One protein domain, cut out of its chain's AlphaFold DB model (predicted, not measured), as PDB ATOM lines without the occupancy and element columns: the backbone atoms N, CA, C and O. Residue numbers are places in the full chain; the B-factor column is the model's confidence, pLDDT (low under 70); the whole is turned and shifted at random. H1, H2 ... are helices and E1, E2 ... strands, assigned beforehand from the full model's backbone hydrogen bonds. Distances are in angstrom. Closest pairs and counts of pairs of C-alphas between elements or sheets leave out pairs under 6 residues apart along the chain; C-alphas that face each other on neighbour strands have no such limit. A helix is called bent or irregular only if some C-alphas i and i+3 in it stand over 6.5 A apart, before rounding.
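What this domain is: This is residues 2 to 65 of the 65 residues of the protein "Acyl-[acyl-carrier-protein] desaturase, chloroplastic" of Tetrabaena socialis (UniProt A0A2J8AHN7). A long bent helix, H2, makes most of the length, with a short helix, H1, folded back near its bend towards one end and a small strand hairpin, E1 and E2, set off at the other end. Residues 33 to 44 of H2 stand free as a bare shaft between the two ends. The printed part has 64 residues with two named helices and two named strands, in the order H1, H2, E1, E2; the strands form one antiparallel sheet of order E1 - E2, and the class is mostly helix. The whole is extended, with a radius of gyration of the C-alphas of 19.7 A, and it spans 56 by 28 by 19 A, only just a rod.

How they stand to each other: H1, residues 2 to 7, is joined by a long link of 11 residues to H2, residues 19 to 45, which by its hydrogen bonds was assigned as one helix but is bent: C-alphas 28 and 31 are 7.1 A apart. Its arms, H2a with residues 19 to 28 and H2b with residues 31 to 45, stand at a steep tilt of 49 degrees. H1 and H2a only just touch, with 3 pairs of C-alphas within 8 A; their closest C-alphas are those of Val 5 and Val 28, 6.5 A apart. They run opposite ways at a steep tilt of 64 degrees. H1 and H2b are close but not clearly touching, and their closest C-alphas, those of Glu 2 and Pro 31, are 5.7 A apart. In H1, H2a and H2b every O i to N i+4 pair is within hydrogen-bond range. E1, residues 52 to 55, and E2, residues 61 to 64, form an antiparallel hairpin with 136 degrees between their directions. N 53 and O 63 are within hydrogen-bond range at 3.0 A, and so are N 63 and O 53 at 3.1 A. H1 and H2a are apart from both strands, and H2b is apart from E2.

Where its parts are: H1 begins at C-alpha 2, at (28.422, 28.093, -41.126), and measures 8.6 A. H2a measures 14.2 A. H2b runs 20.8 A from C-alpha 31 to C-alpha 45, at (10.257, 39.832, -29.594). E1 is 9.7 A long, and E2, 10.1 A long, ends at C-alpha 64, at (9.196, 33.804, -19.099).

The domain as a whole: The two C-alphas farthest apart are those of Gly 15 and Phe 59, 56.8 A. The printed part has no cut. The link from H1 to H2 is long, that from H2 to E1 is short with 6 residues, and that from E1 to E2 is tight with 5. The mean pLDDT of the printed part is 93.9, and no printed residue is under 70.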
ATOM      1  N   GLU A   2      27.153  27.451 -40.724       92.25
ATOM      2  CA  GLU A   2      28.422  28.093 -41.126       92.25
ATOM      3  C   GLU A   2      29.659  27.215 -40.872       92.25
ATOM      4  O   GLU A   2      30.457  26.991 -41.776       92.25
ATOM      5  N   HIS A   3      29.739  26.588 -39.693       94.50
ATOM      6  CA  HIS A   3      30.801  25.631 -39.368       94.50
ATOM      7  C   HIS A   3      30.934  24.487 -40.388       94.50
ATOM      8  O   HIS A   3      32.042  24.143 -40.782       94.50
ATOM      9  N   LEU A   4      29.815  23.903 -40.833       95.38
ATOM     10  CA  LEU A   4      29.827  22.774 -41.772       95.38
ATOM     11  C   LEU A   4      30.182  23.218 -43.194       95.38
ATOM     12  O   LEU A   4      30.892  22.500 -43.890       95.38
ATOM     13  N   VAL A   5      29.745  24.415 -43.601       94.56
ATOM     14  CA  VAL A   5      30.117  25.017 -44.893       94.56
ATOM     15  C   VAL A   5      31.633  25.182 -44.993       94.56
ATOM     16  O   VAL A   5      32.213  24.815 -46.012       94.56
ATOM     17  N   VAL A   6      32.271  25.662 -43.921       94.81
ATOM     18  CA  VAL A   6      33.734  25.795 -43.838       94.81
ATOM     19  C   VAL A   6      34.407  24.427 -43.739       94.81
ATOM     20  O   VAL A   6      35.350  24.146 -44.471       94.81
ATOM     21  N   ARG A   7      33.917  23.543 -42.860       96.25
ATOM     22  CA  ARG A   7      34.548  22.241 -42.598       96.25
ATOM     23  C   ARG A   7      34.585  21.334 -43.827       96.25
ATOM     24  O   ARG A   7      35.524  20.555 -43.962       96.25
ATOM     25  N   TRP A   8      33.572  21.407 -44.684       95.62
ATOM     26  CA  TRP A   8      33.490  20.621 -45.918       95.62
ATOM     27  C   TRP A   8      33.913  21.384 -47.167       95.62
ATOM     28  O   TRP A   8      33.788  20.846 -48.266       95.62
ATOM     29  N   ASP A   9      34.393  22.615 -47.000       94.62
ATOM     30  CA  ASP A   9      34.849  23.466 -48.093       94.62
ATOM     31  C   ASP A   9      33.811  23.601 -49.225       94.62
ATOM     32  O   ASP A   9      34.102  23.518 -50.419       94.62
ATOM     33  N   VAL A  10      32.539  23.763 -48.837       94.38
ATOM     34  CA  VAL A  10      31.405  23.718 -49.775       94.38
ATOM     35  C   VAL A  10      31.504  24.842 -50.808       94.38
ATOM     36  O   VAL A  10      31.144  24.639 -51.963       94.38
ATOM     37  N   ALA A  11      32.033  26.006 -50.428       91.94
ATOM     38  CA  ALA A  11      32.174  27.159 -51.317       91.94
ATOM     39  C   ALA A  11      33.165  26.930 -52.472       91.94
ATOM     40  O   ALA A  11      32.962  27.483 -53.547       91.94
ATOM     41  N   ASN A  12      34.184  26.087 -52.282       93.81
ATOM     42  CA  ASN A  12      35.255  25.897 -53.262       93.81
ATOM     43  C   ASN A  12      35.107  24.613 -54.091       93.81
ATOM     44  O   ASN A  12      36.003  24.261 -54.859       93.81
ATOM     45  N   ARG A  13      33.983  23.893 -53.977       92.69
ATOM     46  CA  ARG A  13      33.754  22.703 -54.807       92.69
ATOM     47  C   ARG A  13      33.587  23.101 -56.272       92.69
ATOM     48  O   ARG A  13      32.743  23.926 -56.608       92.69
ATOM     49  N   SER A  14      34.383  22.478 -57.133       91.25
ATOM     50  CA  SER A  14      34.379  22.668 -58.583       91.25
ATOM     51  C   SER A  14      33.680  21.513 -59.307       91.25
ATOM     52  O   SER A  14      33.489  20.438 -58.741       91.25
ATOM     53  N   GLY A  15      33.337  21.712 -60.583       92.06
ATOM     54  CA  GLY A  15      32.726  20.672 -61.427       92.06
ATOM     55  C   GLY A  15      31.232  20.444 -61.173       92.06
ATOM     56  O   GLY A  15      30.675  19.453 -61.635       92.06
ATOM     57  N   LEU A  16      30.583  21.352 -60.441       92.75
ATOM     58  CA  LEU A  16      29.143  21.335 -60.198       92.75
ATOM     59  C   LEU A  16      28.425  22.099 -61.319       92.75
ATOM     60  O   LEU A  16      28.860  23.176 -61.724       92.75
ATOM     61  N   SER A  17      27.311  21.558 -61.807       92.50
ATOM     62  CA  SER A  17      26.486  22.182 -62.848       92.50
ATOM     63  C   SER A  17      24.999  22.005 -62.557       92.50
ATOM     64  O   SER A  17      24.604  21.070 -61.857       92.50
ATOM     65  N   GLY A  18      24.170  22.888 -63.117       94.94
ATOM     66  CA  GLY A  18      22.717  22.829 -62.963       94.94
ATOM     67  C   GLY A  18      22.290  22.921 -61.497       94.94
ATOM     68  O   GLY A  18      22.703  23.826 -60.772       94.94
ATOM     69  N   GLU A  19      21.486  21.961 -61.052       96.06
ATOM     70  CA  GLU A  19      20.944  21.910 -59.692       96.06
ATOM     71  C   GLU A  19      22.033  21.856 -58.611       96.06
ATOM     72  O   GLU A  19      21.911  22.504 -57.573       96.06
ATOM     73  N   ALA A  20      23.140  21.156 -58.871       93.75
ATOM     74  CA  ALA A  20      24.218  21.011 -57.899       93.75
ATOM     75  C   ALA A  20      24.931  22.350 -57.617       93.75
ATOM     76  O   ALA A  20      25.276  22.641 -56.471       93.75
ATOM     77  N   ALA A  21      25.094  23.192 -58.645       94.69
ATOM     78  CA  ALA A  21      25.650  24.538 -58.498       94.69
ATOM     79  C   ALA A  21      24.680  25.467 -57.743       94.69
ATOM     80  O   ALA A  21      25.089  26.200 -56.842       94.69
ATOM     81  N   ALA A  22      23.379  25.379 -58.037       95.75
ATOM     82  CA  ALA A  22      22.357  26.136 -57.314       95.75
ATOM     83  C   ALA A  22      22.278  25.737 -55.826       95.75
ATOM     84  O   ALA A  22      22.153  26.597 -54.952       95.75
ATOM     85  N   ALA A  23      22.398  24.441 -55.520       95.62
ATOM     86  CA  ALA A  23      22.414  23.934 -54.152       95.62
ATOM     87  C   ALA A  23      23.637  24.438 -53.370       95.62
ATOM     88  O   ALA A  23      23.500  24.872 -52.224       95.62
ATOM     89  N   GLN A  24      24.817  24.440 -53.996       94.69
ATOM     90  CA  GLN A  24      26.038  24.997 -53.412       94.69
ATOM     91  C   GLN A  24      25.849  26.474 -53.045       94.69
ATOM     92  O   GLN A  24      26.063  26.859 -51.894       94.69
ATOM     93  N   GLU A  25      25.390  27.291 -53.993       94.81
ATOM     94  CA  GLU A  25      25.171  28.722 -53.778       94.81
ATOM     95  C   GLU A  25      24.138  28.985 -52.671       94.81
ATOM     96  O   GLU A  25      24.337  29.843 -51.803       94.81
ATOM     97  N   TYR A  26      23.046  28.218 -52.666       95.81
ATOM     98  CA  TYR A  26      22.011  28.320 -51.647       95.81
ATOM     99  C   TYR A  26      22.562  28.025 -50.249       95.81
ATOM    100  O   TYR A  26      22.367  28.828 -49.332       95.81
ATOM    101  N   VAL A  27      23.268  26.902 -50.087       95.31
ATOM    102  CA  VAL A  27      23.806  26.462 -48.794       95.31
ATOM    103  C   VAL A  27      24.862  27.436 -48.275       95.31
ATOM    104  O   VAL A  27      24.851  27.747 -47.085       95.31
ATOM    105  N   VAL A  28      25.721  27.973 -49.147       95.62
ATOM    106  CA  VAL A  28      26.739  28.968 -48.770       95.62
ATOM    107  C   VAL A  28      26.099  30.267 -48.270       95.62
ATOM    108  O   VAL A  28      26.551  30.827 -47.276       95.62
ATOM    109  N   LYS A  29      25.012  30.733 -48.897       96.06
ATOM    110  CA  LYS A  29      24.319  31.982 -48.513       96.06
ATOM    111  C   LYS A  29      23.356  31.824 -47.330       96.06
ATOM    112  O   LYS A  29      22.902  32.817 -46.754       96.06
ATOM    113  N   LEU A  30      22.979  30.597 -46.980       96.12
ATOM    114  CA  LEU A  30      21.943  30.325 -45.984       96.12
ATOM    115  C   LEU A  30      22.286  30.797 -44.553       96.12
ATOM    116  O   LEU A  30      21.391  31.361 -43.916       96.12
ATOM    117  N   PRO A  31      23.517  30.631 -44.023       95.38
ATOM    118  CA  PRO A  31      23.855  31.070 -42.668       95.38
ATOM    119  C   PRO A  31      23.590  32.561 -42.435       95.38
ATOM    120  O   PRO A  31      22.931  32.921 -41.459       95.38
ATOM    121  N   ASP A  32      23.999  33.416 -43.372       95.69
ATOM    122  CA  ASP A  32      23.768  34.861 -43.294       95.69
ATOM    123  C   ASP A  32      22.279  35.215 -43.332       95.69
ATOM    124  O   ASP A  32      21.819  36.104 -42.611       95.69
ATOM    125  N   ARG A  33      21.497  34.504 -44.157       96.44
ATOM    126  CA  ARG A  33      20.040  34.688 -44.226       96.44
ATOM    127  C   ARG A  33      19.374  34.326 -42.902       96.44
ATOM    128  O   ARG A  33      18.515  35.076 -42.443       96.44
ATOM    129  N   ILE A  34      19.777  33.213 -42.288       96.31
ATOM    130  CA  ILE A  34      19.261  32.783 -40.984       96.31
ATOM    131  C   ILE A  34      19.636  33.802 -39.905       96.31
ATOM    132  O   ILE A  34      18.768  34.173 -39.118       96.31
ATOM    133  N   ARG A  35      20.876  34.312 -39.898       96.31
ATOM    134  CA  ARG A  35      21.332  35.321 -38.927       96.31
ATOM    135  C   ARG A  35      20.473  36.585 -38.992       96.31
ATOM    136  O   ARG A  35      19.857  36.957 -37.998       96.31
ATOM    137  N   LYS A  36      20.317  37.163 -40.187       97.00
ATOM    138  CA  LYS A  36      19.465  38.346 -40.408       97.00
ATOM    139  C   LYS A  36      18.006  38.094 -40.024       97.00
ATOM    140  O   LYS A  36      17.329  38.984 -39.512       97.00
ATOM    141  N   LEU A  37      17.487  36.893 -40.284       97.12
ATOM    142  CA  LEU A  37      16.120  36.538 -39.907       97.12
ATOM    143  C   LEU A  37      15.963  36.437 -38.383       97.12
ATOM    144  O   LEU A  37      14.990  36.962 -37.842       97.12
ATOM    145  N   ALA A  38      16.925  35.813 -37.701       96.31
ATOM    146  CA  ALA A  38      16.947  35.685 -36.249       96.31
ATOM    147  C   ALA A  38      17.049  37.055 -35.560       96.31
ATOM    148  O   ALA A  38      16.289  37.320 -34.634       96.31
ATOM    149  N   GLU A  39      17.896  37.957 -36.064       96.88
ATOM    150  CA  GLU A  39      18.004  39.342 -35.580       96.88
ATOM    151  C   GLU A  39      16.689  40.115 -35.738       96.88
ATOM    152  O   GLU A  39      16.236  40.815 -34.833       96.88
ATOM    153  N   ARG A  40      16.004  39.963 -36.878       96.06
ATOM    154  CA  ARG A  40      14.685  40.585 -37.072       96.06
ATOM    155  C   ARG A  40      13.634  39.991 -36.138       96.06
ATOM    156  O   ARG A  40      12.760  40.720 -35.669       96.06
ATOM    157  N   ALA A  41      13.691  38.686 -35.878       94.75
ATOM    158  CA  ALA A  41      12.785  38.018 -34.953       94.75
ATOM    159  C   ALA A  41      13.028  38.458 -33.500       94.75
ATOM    160  O   ALA A  41      12.062  38.760 -32.800       94.75
ATOM    161  N   SER A  42      14.286  38.576 -33.064       93.25
ATOM    162  CA  SER A  42      14.627  39.064 -31.723       93.25
ATOM    163  C   SER A  42      14.215  40.525 -31.533       93.25
ATOM    164  O   SER A  42      13.577  40.851 -30.533       93.25
ATOM    165  N   ALA A  43      14.442  41.385 -32.531       93.94
ATOM    166  CA  ALA A  43      14.003  42.778 -32.500       93.94
ATOM    167  C   ALA A  43      12.472  42.927 -32.401       93.94
ATOM    168  O   ALA A  43      11.976  43.878 -31.795       93.94
ATOM    169  N   ARG A  44      11.700  41.996 -32.984       91.19
ATOM    170  CA  ARG A  44      10.235  41.942 -32.820       91.19
ATOM    171  C   ARG A  44       9.833  41.426 -31.438       91.19
ATOM    172  O   ARG A  44       8.942  42.009 -30.824       91.19
ATOM    173  N   LYS A  45      10.492  40.371 -30.943       89.12
ATOM    174  CA  LYS A  45      10.257  39.832 -29.594       89.12
ATOM    175  C   LYS A  45      10.484  40.892 -28.518       89.12
ATOM    176  O   LYS A  45       9.622  41.056 -27.669       89.12
ATOM    177  N   ALA A  46      11.552  41.683 -28.623       87.62
ATOM    178  CA  ALA A  46      11.862  42.760 -27.676       87.62
ATOM    179  C   ALA A  46      10.767  43.843 -27.568       87.62
ATOM    180  O   ALA A  46      10.710  44.565 -26.580       87.62
ATOM    181  N   LYS A  47       9.896  43.971 -28.579       89.00
ATOM    182  CA  LYS A  47       8.768  44.919 -28.588       89.00
ATOM    183  C   LYS A  47       7.448  44.297 -28.129       89.00
ATOM    184  O   LYS A  47       6.452  45.003 -28.004       89.00
ATOM    185  N   THR A  48       7.414  42.981 -27.946       86.31
ATOM    186  CA  THR A  48       6.217  42.235 -27.551       86.31
ATOM    187  C   THR A  48       6.213  42.058 -26.035       86.31
ATOM    188  O   THR A  48       7.266  42.035 -25.404       86.31
ATOM    189  N   LYS A  49       5.027  41.954 -25.430       86.06
ATOM    190  CA  LYS A  49       4.907  41.682 -23.994       86.06
ATOM    191  C   LYS A  49       5.496  40.311 -23.669       86.06
ATOM    192  O   LYS A  49       5.255  39.354 -24.403       86.06
ATOM    193  N   VAL A  50       6.218  40.232 -22.554       86.00
ATOM    194  CA  VAL A  50       6.727  38.968 -22.018       86.00
ATOM    195  C   VAL A  50       5.537  38.085 -21.642       86.00
ATOM    196  O   VAL A  50       4.616  38.527 -20.952       86.00
ATOM    197  N   VAL A  51       5.532  36.850 -22.145       90.12
ATOM    198  CA  VAL A  51       4.490  35.860 -21.859       90.12
ATOM    199  C   VAL A  51       5.049  34.877 -20.844       90.12
ATOM    200  O   VAL A  51       6.096  34.279 -21.076       90.12
ATOM    201  N   HIS A  52       4.341  34.693 -19.733       93.31
ATOM    202  CA  HIS A  52       4.665  33.653 -18.765       93.31
ATOM    203  C   HIS A  52       3.807  32.418 -19.025       93.31
ATOM    204  O   HIS A  52       2.577  32.515 -19.020       93.31
ATOM    205  N   SER A  53       4.449  31.263 -19.177       93.06
ATOM    206  CA  SER A  53       3.759  29.990 -19.405       93.06
ATOM    207  C   SER A  53       4.148  28.953 -18.355       93.06
ATOM    208  O   SER A  53       5.308  28.923 -17.935       93.06
ATOM    209  N   PRO A  54       3.194  28.125 -17.890       95.88
ATOM    210  CA  PRO A  54       3.483  27.022 -16.990       95.88
ATOM    211  C   PRO A  54       4.173  25.889 -17.748       95.88
ATOM    212  O   PRO A  54       3.879  25.624 -18.914       95.88
ATOM    213  N   PHE A  55       5.073  25.202 -17.061       96.62
ATOM    214  CA  PHE A  55       5.806  24.072 -17.610       96.62
ATOM    215  C   PHE A  55       5.705  22.869 -16.664       96.62
ATOM    216  O   PHE A  55       6.139  22.936 -15.514       96.62
ATOM    217  N   SER A  56       5.189  21.744 -17.158       96.81
ATOM    218  CA  SER A  56       4.907  20.548 -16.343       96.81
ATOM    219  C   SER A  56       6.155  19.928 -15.706       96.81
ATOM    220  O   SER A  56       6.137  19.532 -14.543       96.81
ATOM    221  N   TRP A  57       7.278  19.924 -16.425       96.19
ATOM    222  CA  TRP A  57       8.580  19.447 -15.937       96.19
ATOM    223  C   TRP A  57       9.197  20.301 -14.812       96.19
ATOM    224  O   TRP A  57      10.183  19.888 -14.205       96.19
ATOM    225  N   ILE A  58       8.600  21.454 -14.494       94.12
ATOM    226  CA  ILE A  58       8.937  22.276 -13.323       94.12
ATOM    227  C   ILE A  58       7.725  22.482 -12.405       94.12
ATOM    228  O   ILE A  58       7.615  23.524 -11.758       94.12
ATOM    229  N   PHE A  59       6.832  21.488 -12.322       96.25
ATOM    230  CA  PHE A  59       5.634  21.511 -11.469       96.25
ATOM    231  C   PHE A  59       4.711  22.699 -11.779       96.25
ATOM    232  O   PHE A  59       4.281  23.420 -10.880       96.25
ATOM    233  N   ASP A  60       4.484  22.949 -13.072       95.31
ATOM    234  CA  ASP A  60       3.634  24.021 -13.605       95.31
ATOM    235  C   ASP A  60       4.021  25.439 -13.151       95.31
ATOM    236  O   ASP A  60       3.231  26.385 -13.240       95.31
ATOM    237  N   ARG A  61       5.275  25.630 -12.718       96.12
ATOM    238  CA  ARG A  61       5.811  26.968 -12.454       96.12
ATOM    239  C   ARG A  61       5.778  27.799 -13.735       96.12
ATOM    240  O   ARG A  61       6.189  27.343 -14.801       96.12
ATOM    241  N   LYS A  62       5.297  29.038 -13.607       95.44
ATOM    242  CA  LYS A  62       5.243  30.014 -14.697       95.44
ATOM    243  C   LYS A  62       6.607  30.676 -14.864       95.44
ATOM    244  O   LYS A  62       7.068  31.348 -13.946       95.44
ATOM    245  N   VAL A  63       7.222  30.516 -16.030       94.31
ATOM    246  CA  VAL A  63       8.480  31.187 -16.396       94.31
ATOM    247  C   VAL A  63       8.305  31.975 -17.690       94.31
ATOM    248  O   VAL A  63       7.361  31.732 -18.445       94.31
ATOM    249  N   GLU A  64       9.171  32.962 -17.897       91.56
ATOM    250  CA  GLU A  64       9.196  33.804 -19.099       91.56
ATOM    251  C   GLU A  64       9.592  32.990 -20.342       91.56
ATOM    252  O   GLU A  64      10.464  32.120 -20.263       91.56
ATOM    253  N   LEU A  65       8.935  33.270 -21.475       83.94
ATOM    254  CA  LEU A  65       9.164  32.651 -22.792       83.94
ATOM    255  C   LEU A  65       9.914  33.552 -23.786       83.94
ATOM    256  O   LEU A  65       9.661  34.778 -23.791       83.94
TER     257      LEU A  65